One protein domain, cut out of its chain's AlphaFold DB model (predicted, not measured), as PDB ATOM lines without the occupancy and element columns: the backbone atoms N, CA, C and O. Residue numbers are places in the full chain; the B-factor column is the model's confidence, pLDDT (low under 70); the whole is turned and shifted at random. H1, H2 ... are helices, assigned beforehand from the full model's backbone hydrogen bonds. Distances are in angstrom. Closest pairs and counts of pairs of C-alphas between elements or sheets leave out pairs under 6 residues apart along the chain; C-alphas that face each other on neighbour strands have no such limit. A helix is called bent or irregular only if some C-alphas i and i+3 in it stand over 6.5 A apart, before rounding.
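AT A GLANCE: This is residues 721 to 728 and 736 to 829 of the 829 residues of an uncharacterized protein of Marinilabiliales bacterium (UniProt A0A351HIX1). A body of eight short helices is built around H5, with H3 and then H2 and H1 toward one end and H6 and H8 toward the other; a tail, residues 822 to 829, sticks out beyond H8 and makes the length. H4 and H7 lie at one side. The 102 printed residues hold H1 to H8 in chain order and no named strand: all helix, the packing mostly crossed, at steep tilts. The whole is compact, radius of gyration of the C-alphas 14.6 A, spanning 55 by 25 by 22 A.

IN THESE COORDINATES: H5, residues 774 to 786, is 18.1 A long, from C-alpha 774 at (-27.333, -21.788, -46.346). H3 is residues 754 to 764, 15.4 A; H2, 736 to 747, 16.0 A, is irregular, C-alphas 742 and 745 being 7.1 A apart. H1 is 721 to 728, H4 768 to 771, H6 788 to 793, H7 802 to 806. H8, 808 to 817, 14.1 A, ends at (-19.402, -36.500, -37.114).

HOW THE PARTS SIT: The hub H5 touches H3 (C-alphas Val 757 and Ala 779 closest, 6.0 A) at 36 degrees, only just steep, opposite ways. H5 touches H8 (Glu 777 and Val 810, 6.0 A) at a shallow 9 degrees, the same way. H5 touches H6 with residues 780 to 784 alone (Lys 784 and Phe 791, 5.2 A). H2 and H3 form a hairpin (Leu 740 and Tyr 760, 6.3 A). H2 touches H1 with residues 738 to 743 alone (Ala 727 and Ala 739, 4.3 A). H4 and H7 only just touch, with 3 pairs within 8 A (Met 771 and Val 804, 6.3 A). H1 and H8 are apart. O i to N i+4 pairs are within hydrogen-bond range throughout H1, H3, H5, H6 and H8, and in 5 of 8 in H2; H7 has 0 of 1, but 2 of 2 O i to N i+3; H4 is too short.

THE WHOLE: Without residues 822 to 829, which stand free, the body spans 38 by 24 by 23 A. Residues 729 to 735 are not printed; C-alphas 728 and 736 are 9.7 A apart across the cut. Of the links printed whole, none is long. Mean pLDDT of the printed part is 88.0; residues 820 to 829 are under 70.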
ATOM      1  N   GLN A 721      -9.552  -8.856 -39.674       92.44
ATOM      2  CA  GLN A 721      -9.199  -8.390 -38.331       92.44
ATOM      3  C   GLN A 721     -10.050  -7.197 -37.879       92.44
ATOM      4  O   GLN A 721     -10.484  -7.156 -36.728       92.44
ATOM      5  N   ASN A 722     -10.354  -6.265 -38.790       91.31
ATOM      6  CA  ASN A 722     -11.280  -5.173 -38.495       91.31
ATOM      7  C   ASN A 722     -12.692  -5.710 -38.257       91.31
ATOM      8  O   ASN A 722     -13.346  -5.283 -37.316       91.31
ATOM      9  N   SER A 723     -13.138  -6.670 -39.068       93.38
ATOM     10  CA  SER A 723     -14.477  -7.255 -38.973       93.38
ATOM     11  C   SER A 723     -14.669  -8.032 -37.671       93.38
ATOM     12  O   SER A 723     -15.687  -7.860 -37.010       93.38
ATOM     13  N   LEU A 724     -13.664  -8.800 -37.238       94.56
ATOM     14  CA  LEU A 724     -13.661  -9.460 -35.928       94.56
ATOM     15  C   LEU A 724     -13.692  -8.436 -34.788       94.56
ATOM     16  O   LEU A 724     -14.499  -8.572 -33.876       94.56
ATOM     17  N   ARG A 725     -12.886  -7.367 -34.865       92.94
ATOM     18  CA  ARG A 725     -12.891  -6.311 -33.837       92.94
ATOM     19  C   ARG A 725     -14.225  -5.569 -33.760       92.94
ATOM     20  O   ARG A 725     -14.670  -5.183 -32.686       92.94
ATOM     21  N   LEU A 726     -14.853  -5.324 -34.900       93.69
ATOM     22  CA  LEU A 726     -16.166  -4.697 -34.954       93.69
ATOM     23  C   LEU A 726     -17.230  -5.633 -34.386       93.69
ATOM     24  O   LEU A 726     -18.006  -5.205 -33.540       93.69
ATOM     25  N   ALA A 727     -17.227  -6.903 -34.793       95.69
ATOM     26  CA  ALA A 727     -18.139  -7.906 -34.260       95.69
ATOM     27  C   ALA A 727     -18.015  -8.037 -32.737       95.69
ATOM     28  O   ALA A 727     -19.042  -8.038 -32.075       95.69
ATOM     29  N   GLU A 728     -16.797  -8.056 -32.186       94.81
ATOM     30  CA  GLU A 728     -16.533  -8.007 -30.738       94.81
ATOM     31  C   GLU A 728     -17.246  -6.816 -30.074       94.81
ATOM     32  O   GLU A 728     -18.060  -7.010 -29.180       94.81
ATOM     33  N   TYR A 736     -26.299  -8.157 -31.746       92.69
ATOM     34  CA  TYR A 736     -25.950  -9.415 -32.403       92.69
ATOM     35  C   TYR A 736     -26.250  -9.408 -33.906       92.69
ATOM     36  O   TYR A 736     -25.512 -10.002 -34.692       92.69
ATOM     37  N   LEU A 737     -27.296  -8.695 -34.338       90.31
ATOM     38  CA  LEU A 737     -27.651  -8.614 -35.753       90.31
ATOM     39  C   LEU A 737     -26.588  -7.865 -36.564       90.31
ATOM     40  O   LEU A 737     -26.291  -8.265 -37.692       90.31
ATOM     41  N   PHE A 738     -26.025  -6.776 -36.033       92.69
ATOM     42  CA  PHE A 738     -24.956  -6.065 -36.733       92.69
ATOM     43  C   PHE A 738     -23.612  -6.799 -36.630       92.69
ATOM     44  O   PHE A 738     -22.855  -6.816 -37.605       92.69
ATOM     45  N   ALA A 739     -23.349  -7.485 -35.512       95.12
ATOM     46  CA  ALA A 739     -22.206  -8.391 -35.397       95.12
ATOM     47  C   ALA A 739     -22.244  -9.488 -36.478       95.12
ATOM     48  O   ALA A 739     -21.256  -9.668 -37.191       95.12
ATOM     49  N   LEU A 740     -23.401 -10.138 -36.690       93.62
ATOM     50  CA  LEU A 740     -23.608 -11.108 -37.777       93.62
ATOM     51  C   LEU A 740     -23.254 -10.513 -39.133       93.62
ATOM     52  O   LEU A 740     -22.388 -11.042 -39.824       93.62
ATOM     53  N   LYS A 741     -23.867  -9.376 -39.484       92.25
ATOM     54  CA  LYS A 741     -23.632  -8.697 -40.769       92.25
ATOM     55  C   LYS A 741     -22.159  -8.399 -41.015       92.25
ATOM     56  O   LYS A 741     -21.710  -8.458 -42.152       92.25
ATOM     57  N   THR A 742     -21.416  -8.077 -39.960       93.44
ATOM     58  CA  THR A 742     -19.987  -7.769 -40.053       93.44
ATOM     59  C   THR A 742     -19.147  -9.012 -40.373       93.44
ATOM     60  O   THR A 742     -18.140  -8.914 -41.074       93.44
ATOM     61  N   LEU A 743     -19.561 -10.190 -39.898       95.12
ATOM     62  CA  LEU A 743     -18.856 -11.456 -40.124       95.12
ATOM     63  C   LEU A 743     -19.296 -12.182 -41.405       95.12
ATOM     64  O   LEU A 743     -18.471 -12.859 -42.015       95.12
ATOM     65  N   GLU A 744     -20.551 -12.019 -41.841       91.88
ATOM     66  CA  GLU A 744     -21.140 -12.698 -43.014       91.88
ATOM     67  C   GLU A 744     -20.245 -12.695 -44.275       91.88
ATOM     68  O   GLU A 744     -20.051 -13.771 -44.848       91.88
ATOM     69  N   PRO A 745     -19.630 -11.567 -44.709       91.06
ATOM     70  CA  PRO A 745     -18.803 -11.546 -45.923       91.06
ATOM     71  C   PRO A 745     -17.599 -12.492 -45.880       91.06
ATOM     72  O   PRO A 745     -17.080 -12.889 -46.923       91.06
ATOM     73  N   TRP A 746     -17.137 -12.841 -44.681       92.81
ATOM     74  CA  TRP A 746     -15.944 -13.652 -44.481       92.81
ATOM     75  C   TRP A 746     -16.232 -15.140 -44.368       92.81
ATOM     76  O   TRP A 746     -15.296 -15.922 -44.488       92.81
ATOM     77  N   VAL A 747     -17.489 -15.546 -44.167       92.06
ATOM     78  CA  VAL A 747     -17.850 -16.962 -43.996       92.06
ATOM     79  C   VAL A 747     -17.483 -17.771 -45.242       92.06
ATOM     80  O   VAL A 747     -16.862 -18.824 -45.132       92.06
ATOM     81  N   TYR A 748     -17.789 -17.250 -46.434       90.00
ATOM     82  CA  TYR A 748     -17.408 -17.864 -47.715       90.00
ATOM     83  C   TYR A 748     -15.990 -17.497 -48.181       90.00
ATOM     84  O   TYR A 748     -15.506 -18.033 -49.179       90.00
ATOM     85  N   HIS A 749     -15.314 -16.571 -47.497       91.25
ATOM     86  CA  HIS A 749     -14.015 -16.067 -47.931       91.25
ATOM     87  C   HIS A 749     -12.904 -17.103 -47.662       91.25
ATOM     88  O   HIS A 749     -12.884 -17.702 -46.588       91.25
ATOM     89  N   PRO A 750     -11.916 -17.299 -48.559       87.81
ATOM     90  CA  PRO A 750     -10.853 -18.299 -48.366       87.81
ATOM     91  C   PRO A 750     -10.032 -18.132 -47.078       87.81
ATOM     92  O   PRO A 750      -9.615 -19.116 -46.485       87.81
ATOM     93  N   ASN A 751      -9.833 -16.890 -46.627       87.06
ATOM     94  CA  ASN A 751      -9.058 -16.561 -45.419       87.06
ATOM     95  C   ASN A 751      -9.858 -16.647 -44.101       87.06
ATOM     96  O   ASN A 751      -9.449 -16.032 -43.118       87.06
ATOM     97  N   HIS A 752     -11.012 -17.316 -44.068       87.75
ATOM     98  CA  HIS A 752     -11.756 -17.525 -42.823       87.75
ATOM     99  C   HIS A 752     -10.913 -18.298 -41.792       87.75
ATOM    100  O   HIS A 752      -9.982 -19.023 -42.136       87.75
ATOM    101  N   ASN A 753     -11.228 -18.130 -40.508       92.69
ATOM    102  CA  ASN A 753     -10.548 -18.826 -39.419       92.69
ATOM    103  C   ASN A 753     -11.546 -19.302 -38.359       92.69
ATOM    104  O   ASN A 753     -12.724 -18.943 -38.381       92.69
ATOM    105  N   GLU A 754     -11.058 -20.102 -37.413       94.56
ATOM    106  CA  GLU A 754     -11.879 -20.679 -36.348       94.56
ATOM    107  C   GLU A 754     -12.601 -19.603 -35.520       94.56
ATOM    108  O   GLU A 754     -13.804 -19.702 -35.298       94.56
ATOM    109  N   ALA A 755     -11.903 -18.528 -35.134       93.44
ATOM    110  CA  ALA A 755     -12.489 -17.434 -34.357       93.44
ATOM    111  C   ALA A 755     -13.687 -16.779 -35.063       93.44
ATOM    112  O   ALA A 755     -14.682 -16.461 -34.415       93.44
ATOM    113  N   LEU A 756     -13.610 -16.603 -36.385       96.12
ATOM    114  CA  LEU A 756     -14.717 -16.084 -37.178       96.12
ATOM    115  C   LEU A 756     -15.887 -17.063 -37.227       96.12
ATOM    116  O   LEU A 756     -17.019 -16.679 -36.944       96.12
ATOM    117  N   VAL A 757     -15.614 -18.309 -37.615       97.12
ATOM    118  CA  VAL A 757     -16.660 -19.303 -37.880       97.12
ATOM    119  C   VAL A 757     -17.435 -19.614 -36.603       97.12
ATOM    120  O   VAL A 757     -18.661 -19.568 -36.613       97.12
ATOM    121  N   PHE A 758     -16.741 -19.845 -35.487       97.56
ATOM    122  CA  PHE A 758     -17.383 -20.162 -34.210       97.56
ATOM    123  C   PHE A 758     -18.166 -18.975 -33.631       97.56
ATOM    124  O   PHE A 758     -19.273 -19.162 -33.122       97.56
ATOM    125  N   ALA A 759     -17.656 -17.747 -33.764       97.69
ATOM    126  CA  ALA A 759     -18.413 -16.557 -33.382       97.69
ATOM    127  C   ALA A 759     -19.678 -16.402 -34.239       97.69
ATOM    128  O   ALA A 759     -20.768 -16.201 -33.704       97.69
ATOM    129  N   TYR A 760     -19.559 -16.580 -35.557       97.75
ATOM    130  CA  TYR A 760     -20.680 -16.489 -36.488       97.75
ATOM    131  C   TYR A 760     -21.791 -17.503 -36.182       97.75
ATOM    132  O   TYR A 760     -22.948 -17.112 -36.033       97.75
ATOM    133  N   VAL A 761     -21.462 -18.791 -36.030       97.62
ATOM    134  CA  VAL A 761     -22.478 -19.824 -35.746       97.62
ATOM    135  C   VAL A 761     -23.130 -19.617 -34.377       97.62
ATOM    136  O   VAL A 761     -24.338 -19.806 -34.254       97.62
ATOM    137  N   SER A 762     -22.377 -19.144 -33.374       96.56
ATOM    138  CA  SER A 762     -22.951 -18.802 -32.067       96.56
ATOM    139  C   SER A 762     -23.952 -17.651 -32.165       96.56
ATOM    140  O   SER A 762     -25.050 -17.738 -31.626       96.56
ATOM    141  N   LEU A 763     -23.646 -16.610 -32.945       96.12
ATOM    142  CA  LEU A 763     -24.562 -15.500 -33.184       96.12
ATOM    143  C   LEU A 763     -25.825 -15.940 -33.936       96.12
ATOM    144  O   LEU A 763     -26.906 -15.419 -33.671       96.12
ATOM    145  N   CYS A 764     -25.721 -16.916 -34.842       95.44
ATOM    146  CA  CYS A 764     -26.889 -17.498 -35.504       95.44
ATOM    147  C   CYS A 764     -27.838 -18.190 -34.512       95.44
ATOM    148  O   CYS A 764     -29.039 -18.192 -34.761       95.44
ATOM    149  N   SER A 765     -27.353 -18.681 -33.361       94.62
ATOM    150  CA  SER A 765     -28.225 -19.229 -32.303       94.62
ATOM    151  C   SER A 765     -29.198 -18.194 -31.722       94.62
ATOM    152  O   SER A 765     -30.212 -18.561 -31.135       94.62
ATOM    153  N   GLN A 766     -28.935 -16.897 -31.926       92.56
ATOM    154  CA  GLN A 766     -29.818 -15.811 -31.497       92.56
ATOM    155  C   GLN A 766     -31.038 -15.618 -32.415       92.56
ATOM    156  O   GLN A 766     -31.956 -14.869 -32.085       92.56
ATOM    157  N   TYR A 767     -31.068 -16.257 -33.582       90.50
ATOM    158  CA  TYR A 767     -32.108 -16.032 -34.580       90.50
ATOM    159  C   TYR A 767     -32.434 -17.356 -35.267       90.50
ATOM    160  O   TYR A 767     -31.672 -17.833 -36.103       90.50
ATOM    161  N   GLU A 768     -33.575 -17.954 -34.932       87.62
ATOM    162  CA  GLU A 768     -33.987 -19.261 -35.466       87.62
ATOM    163  C   GLU A 768     -33.976 -19.286 -37.002       87.62
ATOM    164  O   GLU A 768     -33.467 -20.223 -37.612       87.62
ATOM    165  N   GLU A 769     -34.430 -18.208 -37.643       88.38
ATOM    166  CA  GLU A 769     -34.392 -18.068 -39.096       88.38
ATOM    167  C   GLU A 769     -32.971 -18.110 -39.671       88.38
ATOM    168  O   GLU A 769     -32.791 -18.574 -40.794       88.38
ATOM    169  N   ARG A 770     -31.954 -17.678 -38.914       91.88
ATOM    170  CA  ARG A 770     -30.549 -17.742 -39.341       91.88
ATOM    171  C   ARG A 770     -30.024 -19.166 -39.315       91.88
ATOM    172  O   ARG A 770     -29.280 -19.522 -40.219       91.88
ATOM    173  N   MET A 771     -30.456 -20.000 -38.372       93.38
ATOM    174  CA  MET A 771     -30.075 -21.419 -38.338       93.38
ATOM    175  C   MET A 771     -30.621 -22.224 -39.530       93.38
ATOM    176  O   MET A 771     -30.142 -23.318 -39.820       93.38
ATOM    177  N   HIS A 772     -31.599 -21.694 -40.265       91.38
ATOM    178  CA  HIS A 772     -32.129 -22.320 -41.479       91.38
ATOM    179  C   HIS A 772     -31.418 -21.844 -42.758       91.38
ATOM    180  O   HIS A 772     -31.702 -22.345 -43.840       91.38
ATOM    181  N   THR A 773     -30.511 -20.869 -42.672       90.62
ATOM    182  CA  THR A 773     -29.829 -20.300 -43.849       90.62
ATOM    183  C   THR A 773     -28.730 -21.204 -44.407       90.62
ATOM    184  O   THR A 773     -28.165 -22.041 -43.702       90.62
ATOM    185  N   GLN A 774     -28.381 -21.006 -45.678       89.44
ATOM    186  CA  GLN A 774     -27.333 -21.788 -46.346       89.44
ATOM    187  C   GLN A 774     -25.932 -21.385 -45.883       89.44
ATOM    188  O   GLN A 774     -25.040 -22.227 -45.792       89.44
ATOM    189  N   ILE A 775     -25.722 -20.109 -45.565       92.38
ATOM    190  CA  ILE A 775     -24.486 -19.617 -44.953       92.38
ATOM    191  C   ILE A 775     -24.260 -20.257 -43.592       92.38
ATOM    192  O   ILE A 775     -23.118 -20.560 -43.258       92.38
ATOM    193  N   PHE A 776     -25.323 -20.527 -42.831       95.25
ATOM    194  CA  PHE A 776     -25.211 -21.255 -41.577       95.25
ATOM    195  C   PHE A 776     -24.828 -22.717 -41.813       95.25
ATOM    196  O   PHE A 776     -23.876 -23.184 -41.197       95.25
ATOM    197  N   GLU A 777     -25.479 -23.413 -42.751       94.69
ATOM    198  CA  GLU A 777     -25.104 -24.785 -43.147       94.69
ATOM    199  C   GLU A 777     -23.623 -24.863 -43.549       94.69
ATOM    200  O   GLU A 777     -22.872 -25.723 -43.079       94.69
ATOM    201  N   TYR A 778     -23.174 -23.907 -44.364       94.81
ATOM    202  CA  TYR A 778     -21.784 -23.801 -44.785       94.81
ATOM    203  C   TYR A 778     -20.843 -23.494 -43.617       94.81
ATOM    204  O   TYR A 778     -19.793 -24.122 -43.494       94.81
ATOM    205  N   ALA A 779     -21.207 -22.562 -42.735       97.19
ATOM    206  CA  ALA A 779     -20.419 -22.238 -41.552       97.19
ATOM    207  C   ALA A 779     -20.293 -23.443 -40.608       97.19
ATOM    208  O   ALA A 779     -19.210 -23.679 -40.083       97.19
ATOM    209  N   MET A 780     -21.348 -24.245 -40.445       97.69
ATOM    210  CA  MET A 780     -21.318 -25.487 -39.663       97.69
ATOM    211  C   MET A 780     -20.404 -26.538 -40.302       97.69
ATOM    212  O   MET A 780     -19.601 -27.163 -39.610       97.69
ATOM    213  N   MET A 781     -20.445 -26.685 -41.630       96.81
ATOM    214  CA  MET A 781     -19.492 -27.528 -42.361       96.81
ATOM    215  C   MET A 781     -18.045 -27.060 -42.142       96.81
ATOM    216  O   MET A 781     -17.178 -27.886 -41.857       96.81
ATOM    217  N   ARG A 782     -17.780 -25.747 -42.204       96.19
ATOM    218  CA  ARG A 782     -16.449 -25.175 -41.933       96.19
ATOM    219  C   ARG A 782     -16.015 -25.344 -40.482       96.19
ATOM    220  O   ARG A 782     -14.853 -25.647 -40.242       96.19
ATOM    221  N   ALA A 783     -16.922 -25.181 -39.523       97.19
ATOM    222  CA  ALA A 783     -16.633 -25.395 -38.108       97.19
ATOM    223  C   ALA A 783     -16.131 -26.826 -37.877       97.19
ATOM    224  O   ALA A 783     -15.088 -27.016 -37.254       97.19
ATOM    225  N   LYS A 784     -16.817 -27.809 -38.475       96.50
ATOM    226  CA  LYS A 784     -16.402 -29.214 -38.477       96.50
ATOM    227  C   LYS A 784     -15.025 -29.415 -39.115       96.50
ATOM    228  O   LYS A 784     -14.206 -30.128 -38.557       96.50
ATOM    229  N   GLU A 785     -14.768 -28.821 -40.280       95.19
ATOM    230  CA  GLU A 785     -13.479 -28.960 -40.979       95.19
ATOM    231  C   GLU A 785     -12.306 -28.337 -40.211       95.19
ATOM    232  O   GLU A 785     -11.210 -28.894 -40.214       95.19
ATOM    233  N   LEU A 786     -12.524 -27.188 -39.566       95.94
ATOM    234  CA  LEU A 786     -11.496 -26.464 -38.819       95.94
ATOM    235  C   LEU A 786     -11.181 -27.123 -37.477       95.94
ATOM    236  O   LEU A 786     -10.014 -27.214 -37.102       95.94
ATOM    237  N   ASN A 787     -12.212 -27.540 -36.741       96.75
ATOM    238  CA  ASN A 787     -12.067 -28.130 -35.417       96.75
ATOM    239  C   ASN A 787     -13.237 -29.095 -35.124       96.75
ATOM    240  O   ASN A 787     -14.252 -28.674 -34.560       96.75
ATOM    241  N   PRO A 788     -13.115 -30.386 -35.497       95.75
ATOM    242  CA  PRO A 788     -14.192 -31.369 -35.352       95.75
ATOM    243  C   PRO A 788     -14.664 -31.564 -33.906       95.75
ATOM    244  O   PRO A 788     -15.866 -31.645 -33.661       95.75
ATOM    245  N   THR A 789     -13.735 -31.588 -32.944       95.19
ATOM    246  CA  THR A 789     -14.050 -31.757 -31.517       95.19
ATOM    247  C   THR A 789     -14.865 -30.579 -31.005       95.19
ATOM    248  O   THR A 789     -15.963 -30.759 -30.481       95.19
ATOM    249  N   ARG A 790     -14.383 -29.355 -31.245       95.94
ATOM    250  CA  ARG A 790     -15.091 -28.141 -30.831       95.94
ATOM    251  C   ARG A 790     -16.428 -27.981 -31.550       95.94
ATOM    252  O   ARG A 790     -17.371 -27.452 -30.977       95.94
ATOM    253  N   PHE A 791     -16.536 -28.439 -32.796       97.25
ATOM    254  CA  PHE A 791     -17.814 -28.506 -33.502       97.25
ATOM    255  C   PHE A 791     -18.821 -29.391 -32.759       97.25
ATOM    256  O   PHE A 791     -19.962 -28.974 -32.582       97.25
ATOM    257  N   CYS A 792     -18.413 -30.570 -32.283       95.88
ATOM    258  CA  CYS A 792     -19.298 -31.449 -31.520       95.88
ATOM    259  C   CYS A 792     -19.693 -30.861 -30.160       95.88
ATOM    260  O   CYS A 792     -20.855 -30.972 -29.772       95.88
ATOM    261  N   GLU A 793     -18.786 -30.141 -29.493       95.12
ATOM    262  CA  GLU A 793     -19.084 -29.404 -28.255       95.12
ATOM    263  C   GLU A 793     -20.258 -28.420 -28.409       95.12
ATOM    264  O   GLU A 793     -21.002 -28.221 -27.451       95.12
ATOM    265  N   LEU A 794     -20.500 -27.872 -29.611       96.00
ATOM    266  CA  LEU A 794     -21.612 -26.943 -29.874       96.00
ATOM    267  C   LEU A 794     -23.007 -27.552 -29.661       96.00
ATOM    268  O   LEU A 794     -23.983 -26.805 -29.593       96.00
ATOM    269  N   PHE A 795     -23.125 -28.878 -29.586       93.69
ATOM    270  CA  PHE A 795     -24.401 -29.588 -29.436       93.69
ATOM    271  C   PHE A 795     -24.618 -30.153 -28.024       93.69
ATOM    272  O   PHE A 795     -25.537 -30.947 -27.810       93.69
ATOM    273  N   HIS A 796     -23.777 -29.771 -27.060       88.00
ATOM    274  CA  HIS A 796     -23.862 -30.210 -25.667       88.00
ATOM    275  C   HIS A 796     -24.145 -29.035 -24.718       88.00
ATOM    276  O   HIS A 796     -23.820 -27.890 -25.011       88.00
ATOM    277  N   GLY A 797     -24.735 -29.323 -23.553       84.31
ATOM    278  CA  GLY A 797     -24.978 -28.323 -22.507       84.31
ATOM    279  C   GLY A 797     -25.817 -27.130 -22.980       84.31
ATOM    280  O   GLY A 797     -26.832 -27.302 -23.652       84.31
ATOM    281  N   ASP A 798     -25.356 -25.926 -22.639       83.56
ATOM    282  CA  ASP A 798     -26.070 -24.662 -22.865       83.56
ATOM    283  C   ASP A 798     -25.739 -24.003 -24.225       83.56
ATOM    284  O   ASP A 798     -25.919 -22.795 -24.397       83.56
ATOM    285  N   PHE A 799     -25.207 -24.769 -25.188       93.44
ATOM    286  CA  PHE A 799     -24.899 -24.286 -26.539       93.44
ATOM    287  C   PHE A 799     -26.141 -24.317 -27.451       93.44
ATOM    288  O   PHE A 799     -27.164 -23.720 -27.115       93.44
ATOM    289  N   PHE A 800     -26.084 -24.930 -28.640       95.38
ATOM    290  CA  PHE A 800     -27.225 -24.897 -29.557       95.38
ATOM    291  C   PHE A 800     -28.466 -25.528 -28.933       95.38
ATOM    292  O   PHE A 800     -28.406 -26.584 -28.308       95.38
ATOM    293  N   SER A 801     -29.606 -24.891 -29.175       94.81
ATOM    294  CA  SER A 801     -30.910 -25.524 -29.019       94.81
ATOM    295  C   SER A 801     -31.021 -26.770 -29.893       94.81
ATOM    296  O   SER A 801     -30.535 -26.781 -31.024       94.81
ATOM    297  N   LEU A 802     -31.767 -27.771 -29.430       94.56
ATOM    298  CA  LEU A 802     -32.187 -28.933 -30.212       94.56
ATOM    299  C   LEU A 802     -32.904 -28.529 -31.506       94.56
ATOM    300  O   LEU A 802     -32.845 -29.263 -32.491       94.56
ATOM    301  N   LYS A 803     -33.516 -27.338 -31.551       93.50
ATOM    302  CA  LYS A 803     -34.115 -26.793 -32.777       93.50
ATOM    303  C   LYS A 803     -33.116 -26.578 -33.910       93.50
ATOM    304  O   LYS A 803     -33.532 -26.535 -35.062       93.50
ATOM    305  N   VAL A 804     -31.810 -26.503 -33.632       95.62
ATOM    306  CA  VAL A 804     -30.782 -26.460 -34.686       95.62
ATOM    307  C   VAL A 804     -30.899 -27.658 -35.637       95.62
ATOM    308  O   VAL A 804     -30.595 -27.543 -36.821       95.62
ATOM    309  N   PHE A 805     -31.402 -28.794 -35.142       94.88
ATOM    310  CA  PHE A 805     -31.602 -30.013 -35.918       94.88
ATOM    311  C   PHE A 805     -32.854 -29.994 -36.802       94.88
ATOM    312  O   PHE A 805     -33.039 -30.929 -37.579       94.88
ATOM    313  N   GLU A 806     -33.708 -28.965 -36.731       93.50
ATOM    314  CA  GLU A 806     -34.717 -28.717 -37.774       93.50
ATOM    315  C   GLU A 806     -34.050 -28.465 -39.128       93.50
ATOM    316  O   GLU A 806     -34.589 -28.864 -40.161       93.50
ATOM    317  N   ASN A 807     -32.846 -27.880 -39.125       93.88
ATOM    318  CA  ASN A 807     -32.000 -27.863 -40.304       93.88
ATOM    319  C   ASN A 807     -31.430 -29.269 -40.550       93.88
ATOM    320  O   ASN A 807     -30.494 -29.716 -39.881       93.88
ATOM    321  N   GLN A 808     -32.005 -29.956 -41.535       90.31
ATOM    322  CA  GLN A 808     -31.666 -31.340 -41.852       90.31
ATOM    323  C   GLN A 808     -30.194 -31.510 -42.264       90.31
ATOM    324  O   GLN A 808     -29.571 -32.491 -41.865       90.31
ATOM    325  N   GLU A 809     -29.605 -30.545 -42.975       92.62
ATOM    326  CA  GLU A 809     -28.187 -30.583 -43.368       92.62
ATOM    327  C   GLU A 809     -27.267 -30.536 -42.138       92.62
ATOM    328  O   GLU A 809     -26.295 -31.285 -42.024       92.62
ATOM    329  N   VAL A 810     -27.604 -29.690 -41.160       95.50
ATOM    330  CA  VAL A 810     -26.848 -29.576 -39.903       95.50
ATOM    331  C   VAL A 810     -27.022 -30.823 -39.043       95.50
ATOM    332  O   VAL A 810     -26.042 -31.326 -38.488       95.50
ATOM    333  N   LYS A 811     -28.241 -31.369 -38.977       94.81
ATOM    334  CA  LYS A 811     -28.504 -32.652 -38.317       94.81
ATOM    335  C   LYS A 811     -27.667 -33.767 -38.933       94.81
ATOM    336  O   LYS A 811     -27.014 -34.505 -38.204       94.81
ATOM    337  N   GLU A 812     -27.616 -33.870 -40.257       94.00
ATOM    338  CA  GLU A 812     -26.785 -34.864 -40.936       94.00
ATOM    339  C   GLU A 812     -25.295 -34.704 -40.633       94.00
ATOM    340  O   GLU A 812     -24.610 -35.707 -40.411       94.00
ATOM    341  N   LEU A 813     -24.786 -33.468 -40.602       95.06
ATOM    342  CA  LEU A 813     -23.401 -33.189 -40.212       95.06
ATOM    343  C   LEU A 813     -23.116 -33.665 -38.783       95.06
ATOM    344  O   LEU A 813     -22.127 -34.367 -38.570       95.06
ATOM    345  N   TYR A 814     -23.992 -33.337 -37.829       95.44
ATOM    346  CA  TYR A 814     -23.888 -33.788 -36.439       95.44
ATOM    347  C   TYR A 814     -23.925 -35.318 -36.330       95.44
ATOM    348  O   TYR A 814     -23.048 -35.918 -35.712       95.44
ATOM    349  N   CYS A 815     -24.891 -35.964 -36.979       94.00
ATOM    350  CA  CYS A 815     -25.065 -37.413 -36.933       94.00
ATOM    351  C   CYS A 815     -23.863 -38.171 -37.508       94.00
ATOM    352  O   CYS A 815     -23.463 -39.199 -36.964       94.00
ATOM    353  N   LYS A 816     -23.267 -37.658 -38.592       92.81
ATOM    354  CA  LYS A 816     -22.085 -38.259 -39.230       92.81
ATOM    355  C   LYS A 816     -20.812 -38.045 -38.410       92.81
ATOM    356  O   LYS A 816     -19.982 -38.946 -38.367       92.81
ATOM    357  N   GLN A 817     -20.642 -36.869 -37.802       93.88
ATOM    358  CA  GLN A 817     -19.402 -36.500 -37.114       93.88
ATOM    359  C   GLN A 817     -19.400 -36.876 -35.629       93.88
ATOM    360  O   GLN A 817     -18.456 -37.497 -35.162       93.88
ATOM    361  N   CYS A 818     -20.431 -36.478 -34.887       90.88
ATOM    362  CA  CYS A 818     -20.407 -36.444 -33.424       90.88
ATOM    363  C   CYS A 818     -21.049 -37.679 -32.796       90.88
ATOM    364  O   CYS A 818     -20.605 -38.165 -31.762       90.88
ATOM    365  N   GLN A 819     -22.077 -38.243 -33.433       76.00
ATOM    366  CA  GLN A 819     -22.742 -39.430 -32.891       76.00
ATOM    367  C   GLN A 819     -21.930 -40.724 -33.092       76.00
ATOM    368  O   GLN A 819     -22.160 -41.715 -32.402       76.00
ATOM    369  N   ALA A 820     -20.955 -40.721 -34.007       54.16
ATOM    370  CA  ALA A 820     -19.986 -41.807 -34.137       54.16
ATOM    371  C   ALA A 820     -19.057 -41.910 -32.908       54.16
ATOM    372  O   ALA A 820     -18.587 -43.005 -32.605       54.16
ATOM    373  N   GLU A 821     -18.849 -40.805 -32.180       42.19
ATOM    374  CA  GLU A 821     -17.987 -40.720 -30.991       42.19
ATOM    375  C   GLU A 821     -18.732 -41.035 -29.675       42.19
ATOM    376  O   GLU A 821     -18.113 -41.511 -28.729       42.19
ATOM    377  N   GLU A 822     -20.070 -40.910 -29.613       43.94
ATOM    378  CA  GLU A 822     -20.880 -41.319 -28.438       43.94
ATOM    379  C   GLU A 822     -20.902 -42.859 -28.210       43.94
ATOM    380  O   GLU A 822     -21.511 -43.337 -27.250       43.94
ATOM    381  N   LYS A 823     -20.238 -43.659 -29.064       34.75
ATOM    382  CA  LYS A 823     -20.141 -45.129 -28.949       34.75
ATOM    383  C   LYS A 823     -18.994 -45.666 -28.081       34.75
ATOM    384  O   LYS A 823     -18.917 -46.882 -27.926       34.75
ATOM    385  N   GLU A 824     -18.164 -44.830 -27.466       35.88
ATOM    386  CA  GLU A 824     -17.235 -45.295 -26.424       35.88
ATOM    387  C   GLU A 824     -17.450 -44.504 -25.132       35.88
ATOM    388  O   GLU A 824     -17.047 -43.349 -25.008       35.88
ATOM    389  N   PRO A 825     -18.114 -45.132 -24.149       34.34
ATOM    390  CA  PRO A 825     -17.327 -45.645 -23.035       34.34
ATOM    391  C   PRO A 825     -17.845 -46.999 -22.524       34.34
ATOM    392  O   PRO A 825     -18.922 -47.099 -21.944       34.34
ATOM    393  N   GLY A 826     -17.008 -48.030 -22.660       41.19
ATOM    394  CA  GLY A 826     -17.115 -49.261 -21.879       41.19
ATOM    395  C   GLY A 826     -17.767 -50.440 -22.594       41.19
ATOM    396  O   GLY A 826     -18.936 -50.737 -22.381       41.19
ATOM    397  N   ASN A 827     -16.956 -51.201 -23.328       25.80
ATOM    398  CA  ASN A 827     -17.130 -52.648 -23.367       25.80
ATOM    399  C   ASN A 827     -15.750 -53.328 -23.372       25.80
ATOM    400  O   ASN A 827     -15.065 -53.282 -24.393       25.80
ATOM    401  N   PRO A 828     -15.286 -53.902 -22.248       37.00
ATOM    402  CA  PRO A 828     -14.240 -54.903 -22.278       37.00
ATOM    403  C   PRO A 828     -14.896 -56.266 -22.518       37.00
ATOM    404  O   PRO A 828     -15.429 -56.850 -21.581       37.00
ATOM    405  N   GLU A 829     -14.842 -56.753 -23.757       32.09
ATOM    406  CA  GLU A 829     -14.799 -58.186 -24.089       32.09
ATOM    407  C   GLU A 829     -14.078 -58.401 -25.422       32.09
ATOM    408  O   GLU A 829     -14.464 -57.749 -26.421       32.09
TER     409      GLU A 829